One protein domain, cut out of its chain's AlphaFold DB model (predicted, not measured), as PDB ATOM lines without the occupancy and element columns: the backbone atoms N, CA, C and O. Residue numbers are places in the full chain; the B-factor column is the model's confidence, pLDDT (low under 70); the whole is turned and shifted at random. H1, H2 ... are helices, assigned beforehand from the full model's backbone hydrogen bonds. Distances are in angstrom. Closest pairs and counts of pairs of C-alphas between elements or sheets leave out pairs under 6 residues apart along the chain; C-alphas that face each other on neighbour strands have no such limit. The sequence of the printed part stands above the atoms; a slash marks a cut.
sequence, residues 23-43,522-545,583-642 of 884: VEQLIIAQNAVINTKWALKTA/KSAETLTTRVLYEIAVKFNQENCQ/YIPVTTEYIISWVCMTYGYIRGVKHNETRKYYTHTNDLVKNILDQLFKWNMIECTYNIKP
ATOM      1  N   VAL A  23     -27.943 -50.659  -2.574       84.06
ATOM      2  CA  VAL A  23     -26.863 -49.817  -3.104       84.06
ATOM      3  C   VAL A  23     -25.704 -49.679  -2.113       84.06
ATOM      4  O   VAL A  23     -24.555 -49.857  -2.506       84.06
ATOM      5  N   GLU A  24     -25.962 -49.430  -0.827       85.38
ATOM      6  CA  GLU A  24     -24.905 -49.369   0.197       85.38
ATOM      7  C   GLU A  24     -24.153 -50.692   0.318       85.38
ATOM      8  O   GLU A  24     -22.923 -50.716   0.390       85.38
ATOM      9  N   GLN A  25     -24.879 -51.809   0.281       87.19
ATOM     10  CA  GLN A  25     -24.264 -53.130   0.333       87.19
ATOM     11  C   GLN A  25     -23.419 -53.423  -0.917       87.19
ATOM     12  O   GLN A  25     -22.358 -54.047  -0.810       87.19
ATOM     13  N   LEU A  26     -23.846 -52.941  -2.089       86.06
ATOM     14  CA  LEU A  26     -23.057 -52.992  -3.320       86.06
ATOM     15  C   LEU A  26     -21.792 -52.125  -3.220       86.06
ATOM     16  O   LEU A  26     -20.723 -52.586  -3.613       86.06
ATOM     17  N   ILE A  27     -21.876 -50.915  -2.655       85.69
ATOM     18  CA  ILE A  27     -20.712 -50.039  -2.421       85.69
ATOM     19  C   ILE A  27     -19.696 -50.735  -1.509       85.69
ATOM     20  O   ILE A  27     -18.500 -50.754  -1.802       85.69
ATOM     21  N   ILE A  28     -20.156 -51.352  -0.416       85.88
ATOM     22  CA  ILE A  28     -19.293 -52.116   0.497       85.88
ATOM     23  C   ILE A  28     -18.634 -53.285  -0.245       85.88
ATOM     24  O   ILE A  28     -17.430 -53.499  -0.099       85.88
ATOM     25  N   ALA A  29     -19.392 -54.015  -1.067       83.62
ATOM     26  CA  ALA A  29     -18.875 -55.142  -1.836       83.62
ATOM     27  C   ALA A  29     -17.846 -54.718  -2.898       83.62
ATOM     28  O   ALA A  29     -16.787 -55.334  -2.987       83.62
ATOM     29  N   GLN A  30     -18.101 -53.649  -3.660       81.62
ATOM     30  CA  GLN A  30     -17.129 -53.102  -4.617       81.62
ATOM     31  C   GLN A  30     -15.843 -52.674  -3.907       81.62
ATOM     32  O   GLN A  30     -14.750 -53.076  -4.306       81.62
ATOM     33  N   ASN A  31     -15.962 -51.944  -2.795       80.75
ATOM     34  CA  ASN A  31     -14.810 -51.553  -1.990       80.75
ATOM     35  C   ASN A  31     -14.060 -52.766  -1.416       80.75
ATOM     36  O   ASN A  31     -12.836 -52.732  -1.306       80.75
ATOM     37  N   ALA A  32     -14.747 -53.864  -1.092       78.19
ATOM     38  CA  ALA A  32     -14.104 -55.107  -0.676       78.19
ATOM     39  C   ALA A  32     -13.317 -55.774  -1.819       78.19
ATOM     40  O   ALA A  32     -12.185 -56.194  -1.589       78.19
ATOM     41  N   VAL A  33     -13.847 -55.831  -3.048       75.12
ATOM     42  CA  VAL A  33     -13.121 -56.355  -4.231       75.12
ATOM     43  C   VAL A  33     -11.848 -55.554  -4.482       75.12
ATOM     44  O   VAL A  33     -10.767 -56.109  -4.690       75.12
ATOM     45  N   ILE A  34     -11.981 -54.234  -4.419       71.75
ATOM     46  CA  ILE A  34     -10.885 -53.293  -4.585       71.75
ATOM     47  C   ILE A  34      -9.816 -53.544  -3.495       71.75
ATOM     48  O   ILE A  34      -8.656 -53.812  -3.804       71.75
ATOM     49  N   ASN A  35     -10.219 -53.600  -2.221       65.69
ATOM     50  CA  ASN A  35      -9.310 -53.798  -1.086       65.69
ATOM     51  C   ASN A  35      -8.672 -55.199  -1.012       65.69
ATOM     52  O   ASN A  35      -7.517 -55.328  -0.611       65.69
ATOM     53  N   THR A  36      -9.387 -56.268  -1.370       60.84
ATOM     54  CA  THR A  36      -8.878 -57.655  -1.306       60.84
ATOM     55  C   THR A  36      -7.799 -57.917  -2.350       60.84
ATOM     56  O   THR A  36      -6.789 -58.551  -2.044       60.84
ATOM     57  N   LYS A  37      -7.941 -57.355  -3.555       57.03
ATOM     58  CA  LYS A  37      -6.890 -57.396  -4.583       57.03
ATOM     59  C   LYS A  37      -5.650 -56.602  -4.184       57.03
ATOM     60  O   LYS A  37      -4.544 -56.973  -4.586       57.03
ATOM     61  N   TRP A  38      -5.823 -55.570  -3.360       53.62
ATOM     62  CA  TRP A  38      -4.736 -54.811  -2.741       53.62
ATOM     63  C   TRP A  38      -4.096 -55.532  -1.539       53.62
ATOM     64  O   TRP A  38      -2.933 -55.290  -1.237       53.62
ATOM     65  N   ALA A  39      -4.812 -56.456  -0.885       46.66
ATOM     66  CA  ALA A  39      -4.368 -57.160   0.324       46.66
ATOM     67  C   ALA A  39      -3.519 -58.423   0.076       46.66
ATOM     68  O   ALA A  39      -3.088 -59.065   1.038       46.66
ATOM     69  N   LEU A  40      -3.260 -58.802  -1.181       48.75
ATOM     70  CA  LEU A  40      -2.378 -59.929  -1.506       48.75
ATOM     71  C   LEU A  40      -0.921 -59.578  -1.158       48.75
ATOM     72  O   LEU A  40      -0.162 -59.094  -1.995       48.75
ATOM     73  N   LYS A  41      -0.544 -59.847   0.097       45.62
ATOM     74  CA  LYS A  41       0.802 -59.656   0.671       45.62
ATOM     75  C   LYS A  41       1.883 -60.546   0.046       45.62
ATOM     76  O   LYS A  41       3.064 -60.327   0.291       45.62
ATOM     77  N   THR A  42       1.500 -61.544  -0.743       48.38
ATOM     78  CA  THR A  42       2.415 -62.496  -1.377       48.38
ATOM     79  C   THR A  42       2.364 -62.305  -2.888       48.38
ATOM     80  O   THR A  42       1.445 -62.780  -3.553       48.38
ATOM     81  N   ALA A  43       3.331 -61.567  -3.425       50.34
ATOM     82  CA  ALA A  43       3.585 -61.496  -4.857       50.34
ATOM     83  C   ALA A  43       4.897 -62.229  -5.150       50.34
ATOM     84  O   ALA A  43       5.892 -62.008  -4.458       50.34
ATOM     85  N   LYS A 522     -15.992 -47.877  -9.668       85.38
ATOM     86  CA  LYS A 522     -16.553 -47.237  -8.464       85.38
ATOM     87  C   LYS A 522     -17.944 -46.646  -8.698       85.38
ATOM     88  O   LYS A 522     -18.420 -45.827  -7.913       85.38
ATOM     89  N   SER A 523     -18.617 -47.021  -9.789       85.94
ATOM     90  CA  SER A 523     -19.871 -46.375 -10.180       85.94
ATOM     91  C   SER A 523     -21.014 -46.601  -9.194       85.94
ATOM     92  O   SER A 523     -21.903 -45.753  -9.151       85.94
ATOM     93  N   ALA A 524     -20.972 -47.627  -8.328       87.75
ATOM     94  CA  ALA A 524     -22.008 -47.836  -7.311       87.75
ATOM     95  C   ALA A 524     -22.168 -46.629  -6.374       87.75
ATOM     96  O   ALA A 524     -23.292 -46.303  -6.000       87.75
ATOM     97  N   GLU A 525     -21.082 -45.907  -6.067       86.62
ATOM     98  CA  GLU A 525     -21.118 -44.697  -5.227       86.62
ATOM     99  C   GLU A 525     -21.940 -43.560  -5.848       86.62
ATOM    100  O   GLU A 525     -22.429 -42.679  -5.143       86.62
ATOM    101  N   THR A 526     -22.084 -43.566  -7.174       89.94
ATOM    102  CA  THR A 526     -22.780 -42.520  -7.933       89.94
ATOM    103  C   THR A 526     -24.002 -43.040  -8.686       89.94
ATOM    104  O   THR A 526     -24.697 -42.242  -9.314       89.94
ATOM    105  N   LEU A 527     -24.306 -44.341  -8.604       92.31
ATOM    106  CA  LEU A 527     -25.288 -45.019  -9.451       92.31
ATOM    107  C   LEU A 527     -26.684 -44.401  -9.330       92.31
ATOM    108  O   LEU A 527     -27.285 -44.077 -10.348       92.31
ATOM    109  N   THR A 528     -27.160 -44.137  -8.110       93.62
ATOM    110  CA  THR A 528     -28.449 -43.461  -7.864       93.62
ATOM    111  C   THR A 528     -28.518 -42.092  -8.548       93.62
ATOM    112  O   THR A 528     -29.503 -41.765  -9.208       93.62
ATOM    113  N   THR A 529     -27.444 -41.300  -8.451       93.94
ATOM    114  CA  THR A 529     -27.332 -39.999  -9.128       93.94
ATOM    115  C   THR A 529     -27.334 -40.161 -10.646       93.94
ATOM    116  O   THR A 529     -28.013 -39.414 -11.342       93.94
ATOM    117  N   ARG A 530     -26.579 -41.132 -11.174       93.88
ATOM    118  CA  ARG A 530     -26.471 -41.363 -12.619       93.88
ATOM    119  C   ARG A 530     -27.789 -41.842 -13.227       93.88
ATOM    120  O   ARG A 530     -28.159 -41.350 -14.284       93.88
ATOM    121  N   VAL A 531     -28.527 -42.707 -12.530       94.75
ATOM    122  CA  VAL A 531     -29.873 -43.143 -12.934       94.75
ATOM    123  C   VAL A 531     -30.829 -41.953 -13.023       94.75
ATOM    124  O   VAL A 531     -31.488 -41.788 -14.046       94.75
ATOM    125  N   LEU A 532     -30.868 -41.082 -12.003       94.94
ATOM    126  CA  LEU A 532     -31.689 -39.864 -12.053       94.94
ATOM    127  C   LEU A 532     -31.322 -38.982 -13.252       94.94
ATOM    128  O   LEU A 532     -32.196 -38.425 -13.915       94.94
ATOM    129  N   TYR A 533     -30.028 -38.843 -13.527       92.81
ATOM    130  CA  TYR A 533     -29.558 -37.996 -14.615       92.81
ATOM    131  C   TYR A 533     -29.912 -38.586 -15.976       92.81
ATOM    132  O   TYR A 533     -30.369 -37.840 -16.833       92.81
ATOM    133  N   GLU A 534     -29.795 -39.901 -16.169       91.88
ATOM    134  CA  GLU A 534     -30.227 -40.550 -17.410       91.88
ATOM    135  C   GLU A 534     -31.737 -40.379 -17.641       91.88
ATOM    136  O   GLU A 534     -32.152 -40.019 -18.744       91.88
ATOM    137  N   ILE A 535     -32.554 -40.541 -16.591       91.88
ATOM    138  CA  ILE A 535     -34.000 -40.267 -16.641       91.88
ATOM    139  C   ILE A 535     -34.251 -38.834 -17.127       91.88
ATOM    140  O   ILE A 535     -35.042 -38.617 -18.047       91.88
ATOM    141  N   ALA A 536     -33.562 -37.851 -16.537       89.69
ATOM    142  CA  ALA A 536     -33.713 -36.448 -16.906       89.69
ATOM    143  C   ALA A 536     -33.248 -36.160 -18.343       89.69
ATOM    144  O   ALA A 536     -33.918 -35.419 -19.062       89.69
ATOM    145  N   VAL A 537     -32.140 -36.761 -18.792       86.12
ATOM    146  CA  VAL A 537     -31.642 -36.620 -20.170       86.12
ATOM    147  C   VAL A 537     -32.667 -37.135 -21.169       86.12
ATOM    148  O   VAL A 537     -33.028 -36.402 -22.089       86.12
ATOM    149  N   LYS A 538     -33.156 -38.367 -20.993       85.19
ATOM    150  CA  LYS A 538     -34.110 -38.968 -21.931       85.19
ATOM    151  C   LYS A 538     -35.427 -38.218 -21.979       85.19
ATOM    152  O   LYS A 538     -35.875 -37.854 -23.065       85.19
ATOM    153  N   PHE A 539     -35.961 -37.860 -20.816       84.12
ATOM    154  CA  PHE A 539     -37.175 -37.062 -20.735       84.12
ATOM    155  C   PHE A 539     -37.037 -35.703 -21.447       84.12
ATOM    156  O   PHE A 539     -37.918 -35.297 -22.210       84.12
ATOM    157  N   ASN A 540     -35.919 -34.997 -21.249       77.00
ATOM    158  CA  ASN A 540     -35.692 -33.689 -21.869       77.00
ATOM    159  C   ASN A 540     -35.432 -33.782 -23.383       77.00
ATOM    160  O   ASN A 540     -35.918 -32.937 -24.134       77.00
ATOM    161  N   GLN A 541     -34.714 -34.807 -23.854       72.38
ATOM    162  CA  GLN A 541     -34.500 -35.040 -25.289       72.38
ATOM    163  C   GLN A 541     -35.820 -35.291 -26.034       72.38
ATOM    164  O   GLN A 541     -36.010 -34.769 -27.132       72.38
ATOM    165  N   GLU A 542     -36.746 -36.039 -25.430       67.62
ATOM    166  CA  GLU A 542     -38.069 -36.318 -26.002       67.62
ATOM    167  C   GLU A 542     -38.975 -35.081 -26.047       67.62
ATOM    168  O   GLU A 542     -39.736 -34.909 -27.000       67.62
ATOM    169  N   ASN A 543     -38.894 -34.196 -25.048       59.91
ATOM    170  CA  ASN A 543     -39.696 -32.969 -25.020       59.91
ATOM    171  C   ASN A 543     -39.159 -31.892 -25.974       59.91
ATOM    172  O   ASN A 543     -39.948 -31.270 -26.679       59.91
ATOM    173  N   CYS A 544     -37.835 -31.738 -26.104       51.75
ATOM    174  CA  CYS A 544     -37.232 -30.822 -27.083       51.75
ATOM    175  C   CYS A 544     -37.577 -31.173 -28.544       51.75
ATOM    176  O   CYS A 544     -37.523 -30.308 -29.415       51.75
ATOM    177  N   GLN A 545     -37.928 -32.430 -28.841       48.25
ATOM    178  CA  GLN A 545     -38.365 -32.846 -30.180       48.25
ATOM    179  C   GLN A 545     -39.832 -32.490 -30.483       48.25
ATOM    180  O   GLN A 545     -40.209 -32.494 -31.653       48.25
ATOM    181  N   TYR A 583     -43.744 -41.351 -29.244       45.34
ATOM    182  CA  TYR A 583     -43.253 -41.172 -27.870       45.34
ATOM    183  C   TYR A 583     -43.010 -42.539 -27.206       45.34
ATOM    184  O   TYR A 583     -43.956 -43.313 -27.057       45.34
ATOM    185  N   ILE A 584     -41.762 -42.831 -26.830       56.62
ATOM    186  CA  ILE A 584     -41.402 -44.022 -26.054       56.62
ATOM    187  C   ILE A 584     -41.138 -43.532 -24.627       56.62
ATOM    188  O   ILE A 584     -40.171 -42.812 -24.438       56.62
ATOM    189  N   PRO A 585     -41.981 -43.850 -23.631       66.25
ATOM    190  CA  PRO A 585     -41.765 -43.401 -22.258       66.25
ATOM    191  C   PRO A 585     -40.460 -43.962 -21.673       66.25
ATOM    192  O   PRO A 585     -40.080 -45.093 -21.978       66.25
ATOM    193  N   VAL A 586     -39.818 -43.217 -20.765       82.06
ATOM    194  CA  VAL A 586     -38.722 -43.755 -19.942       82.06
ATOM    195  C   VAL A 586     -39.302 -44.808 -18.994       82.06
ATOM    196  O   VAL A 586     -40.032 -44.483 -18.053       82.06
ATOM    197  N   THR A 587     -38.992 -46.077 -19.258       88.56
ATOM    198  CA  THR A 587     -39.475 -47.225 -18.479       88.56
ATOM    199  C   THR A 587     -38.397 -47.776 -17.549       88.56
ATOM    200  O   THR A 587     -37.198 -47.567 -17.743       88.56
ATOM    201  N   THR A 588     -38.811 -48.564 -16.558       88.62
ATOM    202  CA  THR A 588     -37.888 -49.344 -15.720       88.62
ATOM    203  C   THR A 588     -37.000 -50.269 -16.553       88.62
ATOM    204  O   THR A 588     -35.814 -50.394 -16.263       88.62
ATOM    205  N   GLU A 589     -37.540 -50.882 -17.612       89.06
ATOM    206  CA  GLU A 589     -36.788 -51.761 -18.522       89.06
ATOM    207  C   GLU A 589     -35.666 -51.016 -19.246       89.06
ATOM    208  O   GLU A 589     -34.554 -51.534 -19.362       89.06
ATOM    209  N   TYR A 590     -35.926 -49.776 -19.667       90.62
ATOM    210  CA  TYR A 590     -34.902 -48.919 -20.251       90.62
ATOM    211  C   TYR A 590     -33.756 -48.660 -19.260       90.62
ATOM    212  O   TYR A 590     -32.587 -48.815 -19.611       90.62
ATOM    213  N   ILE A 591     -34.076 -48.331 -18.002       92.06
ATOM    214  CA  ILE A 591     -33.062 -48.091 -16.965       92.06
ATOM    215  C   ILE A 591     -32.291 -49.371 -16.624       92.06
ATOM    216  O   ILE A 591     -31.075 -49.317 -16.464       92.06
ATOM    217  N   ILE A 592     -32.958 -50.527 -16.566       91.50
ATOM    218  CA  ILE A 592     -32.298 -51.831 -16.399       91.50
ATOM    219  C   ILE A 592     -31.297 -52.062 -17.531       91.50
ATOM    220  O   ILE A 592     -30.136 -52.366 -17.263       91.50
ATOM    221  N   SER A 593     -31.721 -51.869 -18.782       92.06
ATOM    222  CA  SER A 593     -30.848 -52.002 -19.950       92.06
ATOM    223  C   SER A 593     -29.642 -51.063 -19.857       92.06
ATOM    224  O   SER A 593     -28.508 -51.508 -20.035       92.06
ATOM    225  N   TRP A 594     -29.861 -49.802 -19.479       93.38
ATOM    226  CA  TRP A 594     -28.791 -48.825 -19.284       93.38
ATOM    227  C   TRP A 594     -27.805 -49.256 -18.189       93.38
ATOM    228  O   TRP A 594     -26.594 -49.218 -18.406       93.38
ATOM    229  N   VAL A 595     -28.292 -49.738 -17.037       92.69
ATOM    230  CA  VAL A 595     -27.430 -50.232 -15.949       92.69
ATOM    231  C   VAL A 595     -26.618 -51.447 -16.402       92.69
ATOM    232  O   VAL A 595     -25.430 -51.518 -16.094       92.69
ATOM    233  N   CYS A 596     -27.198 -52.358 -17.186       92.00
ATOM    234  CA  CYS A 596     -26.480 -53.507 -17.750       92.00
ATOM    235  C   CYS A 596     -25.354 -53.109 -18.721       92.00
ATOM    236  O   CYS A 596     -24.393 -53.856 -18.886       92.00
ATOM    237  N   MET A 597     -25.434 -51.928 -19.342       92.19
ATOM    238  CA  MET A 597     -24.375 -51.402 -20.211       92.19
ATOM    239  C   MET A 597     -23.227 -50.738 -19.441       92.19
ATOM    240  O   MET A 597     -22.200 -50.425 -20.045       92.19
ATOM    241  N   THR A 598     -23.379 -50.494 -18.135       93.06
ATOM    242  CA  THR A 598     -22.332 -49.858 -17.325       93.06
ATOM    243  C   THR A 598     -21.101 -50.743 -17.191       93.06
ATOM    244  O   THR A 598     -21.194 -51.970 -17.088       93.06
ATOM    245  N   TYR A 599     -19.927 -50.114 -17.123       90.81
ATOM    246  CA  TYR A 599     -18.693 -50.835 -16.820       90.81
ATOM    247  C   TYR A 599     -18.785 -51.509 -15.444       90.81
ATOM    248  O   TYR A 599     -18.329 -52.641 -15.280       90.81
ATOM    249  N   GLY A 600     -19.456 -50.858 -14.485       87.25
ATOM    250  CA  GLY A 600     -19.789 -51.445 -13.188       87.25
ATOM    251  C   GLY A 600     -20.503 -52.792 -13.289       87.25
ATOM    252  O   GLY A 600     -20.095 -53.733 -12.610       87.25
ATOM    253  N   TYR A 601     -21.501 -52.922 -14.166       89.19
ATOM    254  CA  TYR A 601     -22.181 -54.194 -14.414       89.19
ATOM    255  C   TYR A 601     -21.261 -55.217 -15.084       89.19
ATOM    256  O   TYR A 601     -21.051 -56.293 -14.521       89.19
ATOM    257  N   ILE A 602     -20.668 -54.871 -16.237       87.75
ATOM    258  CA  ILE A 602     -19.806 -55.768 -17.037       87.75
ATOM    259  C   ILE A 602     -18.687 -56.354 -16.173       87.75
ATOM    260  O   ILE A 602     -18.382 -57.547 -16.235       87.75
ATOM    261  N   ARG A 603     -18.086 -55.516 -15.326       87.06
ATOM    262  CA  ARG A 603     -17.026 -55.927 -14.413       87.06
ATOM    263  C   ARG A 603     -17.571 -56.649 -13.183       87.06
ATOM    264  O   ARG A 603     -17.002 -57.652 -12.753       87.06
ATOM    265  N   GLY A 604     -18.661 -56.152 -12.610       81.88
ATOM    266  CA  GLY A 604     -19.231 -56.637 -11.362       81.88
ATOM    267  C   GLY A 604     -19.819 -58.044 -11.447       81.88
ATOM    268  O   GLY A 604     -19.691 -58.807 -10.496       81.88
ATOM    269  N   VAL A 605     -20.384 -58.450 -12.588       85.19
ATOM    270  CA  VAL A 605     -20.879 -59.829 -12.766       85.19
ATOM    271  C   VAL A 605     -19.765 -60.883 -12.733       85.19
ATOM    272  O   VAL A 605     -20.043 -62.054 -12.468       85.19
ATOM    273  N   LYS A 606     -18.505 -60.480 -12.961       85.38
ATOM    274  CA  LYS A 606     -17.332 -61.368 -12.984       85.38
ATOM    275  C   LYS A 606     -16.741 -61.637 -11.585       85.38
ATOM    276  O   LYS A 606     -15.946 -62.565 -11.460       85.38
ATOM    277  N   HIS A 607     -17.125 -60.891 -10.535       82.38
ATOM    278  CA  HIS A 607     -16.603 -61.069  -9.161       82.38
ATOM    279  C   HIS A 607     -17.658 -61.610  -8.204       82.38
ATOM    280  O   HIS A 607     -18.773 -61.103  -8.160       82.38
ATOM    281  N   ASN A 608     -17.305 -62.589  -7.374       83.06
ATOM    282  CA  ASN A 608     -18.261 -63.259  -6.486       83.06
ATOM    283  C   ASN A 608     -18.932 -62.306  -5.481       83.06
ATOM    284  O   ASN A 608     -20.125 -62.439  -5.211       83.06
ATOM    285  N   GLU A 609     -18.194 -61.326  -4.959       82.44
ATOM    286  CA  GLU A 609     -18.664 -60.369  -3.954       82.44
ATOM    287  C   GLU A 609     -19.751 -59.430  -4.497       82.44
ATOM    288  O   GLU A 609     -20.690 -59.085  -3.776       82.44
ATOM    289  N   THR A 610     -19.640 -59.021  -5.766       82.69
ATOM    290  CA  THR A 610     -20.545 -58.054  -6.408       82.69
ATOM    291  C   THR A 610     -21.568 -58.711  -7.336       82.69
ATOM    292  O   THR A 610     -22.650 -58.154  -7.541       82.69
ATOM    293  N   ARG A 611     -21.296 -59.927  -7.834       85.81
ATOM    294  CA  ARG A 611     -22.157 -60.681  -8.759       85.81
ATOM    295  C   ARG A 611     -23.576 -60.840  -8.243       85.81
ATOM    296  O   ARG A 611     -24.509 -60.711  -9.027       85.81
ATOM    297  N   LYS A 612     -23.775 -61.074  -6.942       85.75
ATOM    298  CA  LYS A 612     -25.123 -61.233  -6.370       85.75
ATOM    299  C   LYS A 612     -26.013 -59.996  -6.554       85.75
ATOM    300  O   LYS A 612     -27.215 -60.151  -6.699       85.75
ATOM    301  N   TYR A 613     -25.447 -58.791  -6.612       84.38
ATOM    302  CA  TYR A 613     -26.227 -57.565  -6.811       84.38
ATOM    303  C   TYR A 613     -26.500 -57.301  -8.293       84.38
ATOM    304  O   TYR A 613     -27.617 -56.955  -8.654       84.38
ATOM    305  N   TYR A 614     -25.505 -57.519  -9.159       81.50
ATOM    306  CA  TYR A 614     -25.657 -57.323 -10.606       81.50
ATOM    307  C   TYR A 614     -26.427 -58.457 -11.304       81.50
ATOM    308  O   TYR A 614     -27.034 -58.258 -12.344       81.50
ATOM    309  N   THR A 615     -26.477 -59.658 -10.735       79.06
ATOM    310  CA  THR A 615     -27.412 -60.699 -11.208       79.06
ATOM    311  C   THR A 615     -28.865 -60.343 -10.889       79.06
ATOM    312  O   THR A 615     -29.756 -60.684 -11.658       79.06
ATOM    313  N   HIS A 616     -29.090 -59.579  -9.817       83.31
ATOM    314  CA  HIS A 616     -30.391 -59.036  -9.421       83.31
ATOM    315  C   HIS A 616     -30.523 -57.553  -9.812       83.31
ATOM    316  O   HIS A 616     -31.077 -56.750  -9.061       83.31
ATOM    317  N   THR A 617     -30.022 -57.160 -10.994       86.19
ATOM    318  CA  THR A 617     -30.095 -55.760 -11.459       86.19
ATOM    319  C   THR A 617     -31.522 -55.217 -11.476       86.19
ATOM    320  O   THR A 617     -31.717 -54.039 -11.193       86.19
ATOM    321  N   ASN A 618     -32.528 -56.058 -11.724       86.75
ATOM    322  CA  ASN A 618     -33.932 -55.649 -11.649       86.75
ATOM    323  C   ASN A 618     -34.306 -55.127 -10.255       86.75
ATOM    324  O   ASN A 618     -34.929 -54.072 -10.144       86.75
ATOM    325  N   ASP A 619     -33.905 -55.835  -9.198       87.62
ATOM    326  CA  ASP A 619     -34.198 -55.448  -7.814       87.62
ATOM    327  C   ASP A 619     -33.358 -54.241  -7.392       87.62
ATOM    328  O   ASP A 619     -33.871 -53.330  -6.742       87.62
ATOM    329  N   LEU A 620     -32.101 -54.178  -7.846       88.75
ATOM    330  CA  LEU A 620     -31.230 -53.019  -7.648       88.75
ATOM    331  C   LEU A 620     -31.852 -51.746  -8.238       88.75
ATOM    332  O   LEU A 620     -31.935 -50.725  -7.558       88.75
ATOM    333  N   VAL A 621     -32.310 -51.807  -9.492       90.62
ATOM    334  CA  VAL A 621     -32.930 -50.664 -10.174       90.62
ATOM    335  C   VAL A 621     -34.247 -50.285  -9.509       90.62
ATOM    336  O   VAL A 621     -34.467 -49.103  -9.266       90.62
ATOM    337  N   LYS A 622     -35.096 -51.254  -9.148       89.75
ATOM    338  CA  LYS A 622     -36.333 -50.975  -8.400       89.75
ATOM    339  C   LYS A 622     -36.045 -50.261  -7.081       89.75
ATOM    340  O   LYS A 622     -36.658 -49.235  -6.817       89.75
ATOM    341  N   ASN A 623     -35.062 -50.727  -6.308       91.12
ATOM    342  CA  ASN A 623     -34.673 -50.091  -5.048       91.12
ATOM    343  C   ASN A 623     -34.212 -48.636  -5.249       91.12
ATOM    344  O   ASN A 623     -34.607 -47.755  -4.486       91.12
ATOM    345  N   ILE A 624     -33.433 -48.374  -6.305       92.94
ATOM    346  CA  ILE A 624     -33.000 -47.019  -6.678       92.94
ATOM    347  C   ILE A 624     -34.199 -46.142  -7.057       92.94
ATOM    348  O   ILE A 624     -34.300 -45.008  -6.589       92.94
ATOM    349  N   LEU A 625     -35.112 -46.643  -7.892       93.19
ATOM    350  CA  LEU A 625     -36.297 -45.893  -8.314       93.19
ATOM    351  C   LEU A 625     -37.230 -45.605  -7.133       93.19
ATOM    352  O   LEU A 625     -37.682 -44.472  -6.988       93.19
ATOM    353  N   ASP A 626     -37.448 -46.572  -6.245       90.88
ATOM    354  CA  ASP A 626     -38.240 -46.385  -5.027       90.88
ATOM    355  C   ASP A 626     -37.613 -45.331  -4.106       90.88
ATOM    356  O   ASP A 626     -38.319 -44.505  -3.527       90.88
ATOM    357  N   GLN A 627     -36.282 -45.321  -3.984       91.62
ATOM    358  CA  GLN A 627     -35.560 -44.304  -3.221       91.62
ATOM    359  C   GLN A 627     -35.711 -42.911  -3.848       91.62
ATOM    360  O   GLN A 627     -36.036 -41.955  -3.144       91.62
ATOM    361  N   LEU A 628     -35.528 -42.784  -5.166       94.50
ATOM    362  CA  LEU A 628     -35.707 -41.518  -5.887       94.50
ATOM    363  C   LEU A 628     -37.153 -41.008  -5.803       94.50
ATOM    364  O   LEU A 628     -37.365 -39.802  -5.666       94.50
ATOM    365  N   PHE A 629     -38.135 -41.907  -5.847       93.31
ATOM    366  CA  PHE A 629     -39.547 -41.578  -5.672       93.31
ATOM    367  C   PHE A 629     -39.833 -41.077  -4.249       93.31
ATOM    368  O   PHE A 629     -40.411 -40.004  -4.083       93.31
ATOM    369  N   LYS A 630     -39.342 -41.776  -3.213       91.94
ATOM    370  CA  LYS A 630     -39.445 -41.335  -1.805       91.94
ATOM    371  C   LYS A 630     -38.804 -39.967  -1.570       91.94
ATOM    372  O   LYS A 630     -39.307 -39.177  -0.777       91.94
ATOM    373  N   TRP A 631     -37.710 -39.672  -2.269       93.75
ATOM    374  CA  TRP A 631     -37.042 -38.371  -2.224       93.75
ATOM    375  C   TRP A 631     -37.695 -37.298  -3.099       93.75
ATOM    376  O   TRP A 631     -37.159 -36.199  -3.197       93.75
ATOM    377  N   ASN A 632     -38.841 -37.584  -3.724       94.38
ATOM    378  CA  ASN A 632     -39.548 -36.671  -4.619       94.38
ATOM    379  C   ASN A 632     -38.672 -36.171  -5.785       94.38
ATOM    380  O   ASN A 632     -38.796 -35.028  -6.225       94.38
ATOM    381  N   MET A 633     -37.759 -37.012  -6.279       95.81
ATOM    382  CA  MET A 633     -36.913 -36.722  -7.446       95.81
ATOM    383  C   MET A 633     -37.588 -37.144  -8.753       95.81
ATOM    384  O   MET A 633     -37.291 -36.582  -9.808       95.81
ATOM    385  N   ILE A 634     -38.499 -38.120  -8.679       95.19
ATOM    386  CA  ILE A 634     -39.290 -38.643  -9.799       95.19
ATOM    387  C   ILE A 634     -40.769 -38.801  -9.409       95.19
ATOM    388  O   ILE A 634     -41.072 -38.998  -8.236       95.19
ATOM    389  N   GLU A 635     -41.682 -38.728 -10.383       87.50
ATOM    390  CA  GLU A 635     -43.143 -38.745 -10.144       87.50
ATOM    391  C   GLU A 635     -43.797 -40.135 -10.198       87.50
ATOM    392  O   GLU A 635     -44.842 -40.353  -9.593       87.50
ATOM    393  N   CYS A 636     -43.244 -41.071 -10.969       76.94
ATOM    394  CA  CYS A 636     -43.832 -42.387 -11.234       76.94
ATOM    395  C   CYS A 636     -42.725 -43.420 -11.468       76.94
ATOM    396  O   CYS A 636     -41.657 -43.069 -11.965       76.94
ATOM    397  N   THR A 637     -42.996 -44.695 -11.176       69.94
ATOM    398  CA  THR A 637     -42.041 -45.801 -11.391       69.94
ATOM    399  C   THR A 637     -42.208 -46.509 -12.738       69.94
ATOM    400  O   THR A 637     -41.273 -47.160 -13.181       69.94
ATOM    401  N   TYR A 638     -43.351 -46.365 -13.422       67.19
ATOM    402  CA  TYR A 638     -43.611 -47.025 -14.718       67.19
ATOM    403  C   TYR A 638     -43.380 -46.115 -15.934       67.19
ATOM    404  O   TYR A 638     -42.796 -46.544 -16.924       67.19
ATOM    405  N   ASN A 639     -43.832 -44.858 -15.858       80.12
ATOM    406  CA  ASN A 639     -43.563 -43.808 -16.845       80.12
ATOM    407  C   ASN A 639     -42.776 -42.712 -16.130       80.12
ATOM    408  O   ASN A 639     -43.356 -41.783 -15.564       80.12
ATOM    409  N   ILE A 640     -41.470 -42.926 -16.038       88.62
ATOM    410  CA  ILE A 640     -40.622 -42.219 -15.092       88.62
ATOM    411  C   ILE A 640     -40.363 -40.808 -15.612       88.62
ATOM    412  O   ILE A 640     -39.885 -40.618 -16.730       88.62
ATOM    413  N   LYS A 641     -40.665 -39.808 -14.784       90.31
ATOM    414  CA  LYS A 641     -40.442 -38.393 -15.095       90.31
ATOM    415  C   LYS A 641     -39.700 -37.716 -13.952       90.31
ATOM    416  O   LYS A 641     -40.053 -37.977 -12.798       90.31
ATOM    417  N   PRO A 642     -38.707 -36.859 -14.242       93.00
ATOM    418  CA  PRO A 642     -38.050 -36.066 -13.217       93.00
ATOM    419  C   PRO A 642     -39.008 -34.991 -12.685       93.00
ATOM    420  O   PRO A 642     -39.689 -34.317 -13.456       93.00
TER     421      PRO A 642
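This is residues 23 to 43, 522 to 545 and 583 to 642 of the 884 residues of the protein "Activating signal cointegrator complex subunit 3" of Nematocida sp. ERTm5 (UniProt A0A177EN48). Two groups of helices lie one after the other along the longest axis: in one, H1 packs on H5 with residues 26 to 33 and H5 also touches H4; in the other, H6 packs on H3 with residues 617 to 622 and, with residues 624 to 628, on residues 528 to 532 of H2, while the free residues 35 to 43 lengthen the whole beyond a body of 42 by 24 by 18 A. Residues 35 to 43 stick out. The 105 printed residues include six named helices, H1 to H6 in order, and no named strand: all helix. It is only just loose, close to compact (radius of gyration of the C-alphas 15.7 A), spanning 58 by 26 by 19 A.

Start at H1, residues 23 to 38; its residues 26 to 33 alone touch H5, residues 608 to 615, closest at C-alphas 29 and 609, 5.6 A. H2, residues 527 to 544, touches H6, residues 617 to 630, about perpendicular at 75 degrees; look at C-alphas 528 and 624, the closest, 5.9 A. H3, residues 588 to 596, touches H6 at a steep tilt of 58 degrees, closest at C-alphas 592 and 618, 6.3 A. H4, residues 599 to 604, touches H5, closest at C-alphas 604 and 610, 5.3 A. Every O i to N i+4 pair is within hydrogen-bond range in H1, H2, H3, H4 and H6, and 2 of 4 in H5.

Find C-alpha 23 at (-26.863, -49.817, -3.104); H1 runs 22.7 A. H2 runs 25.6 A, and H6 runs 19.7 A to C-alpha 630 at (-39.445, -41.335, -1.805).

Cuts leave 24.9 A between C-alphas 43 and 522, and 9.9 A between 545 and 583. pLDDT is under 70 in 18 residues, among them 35 to 43.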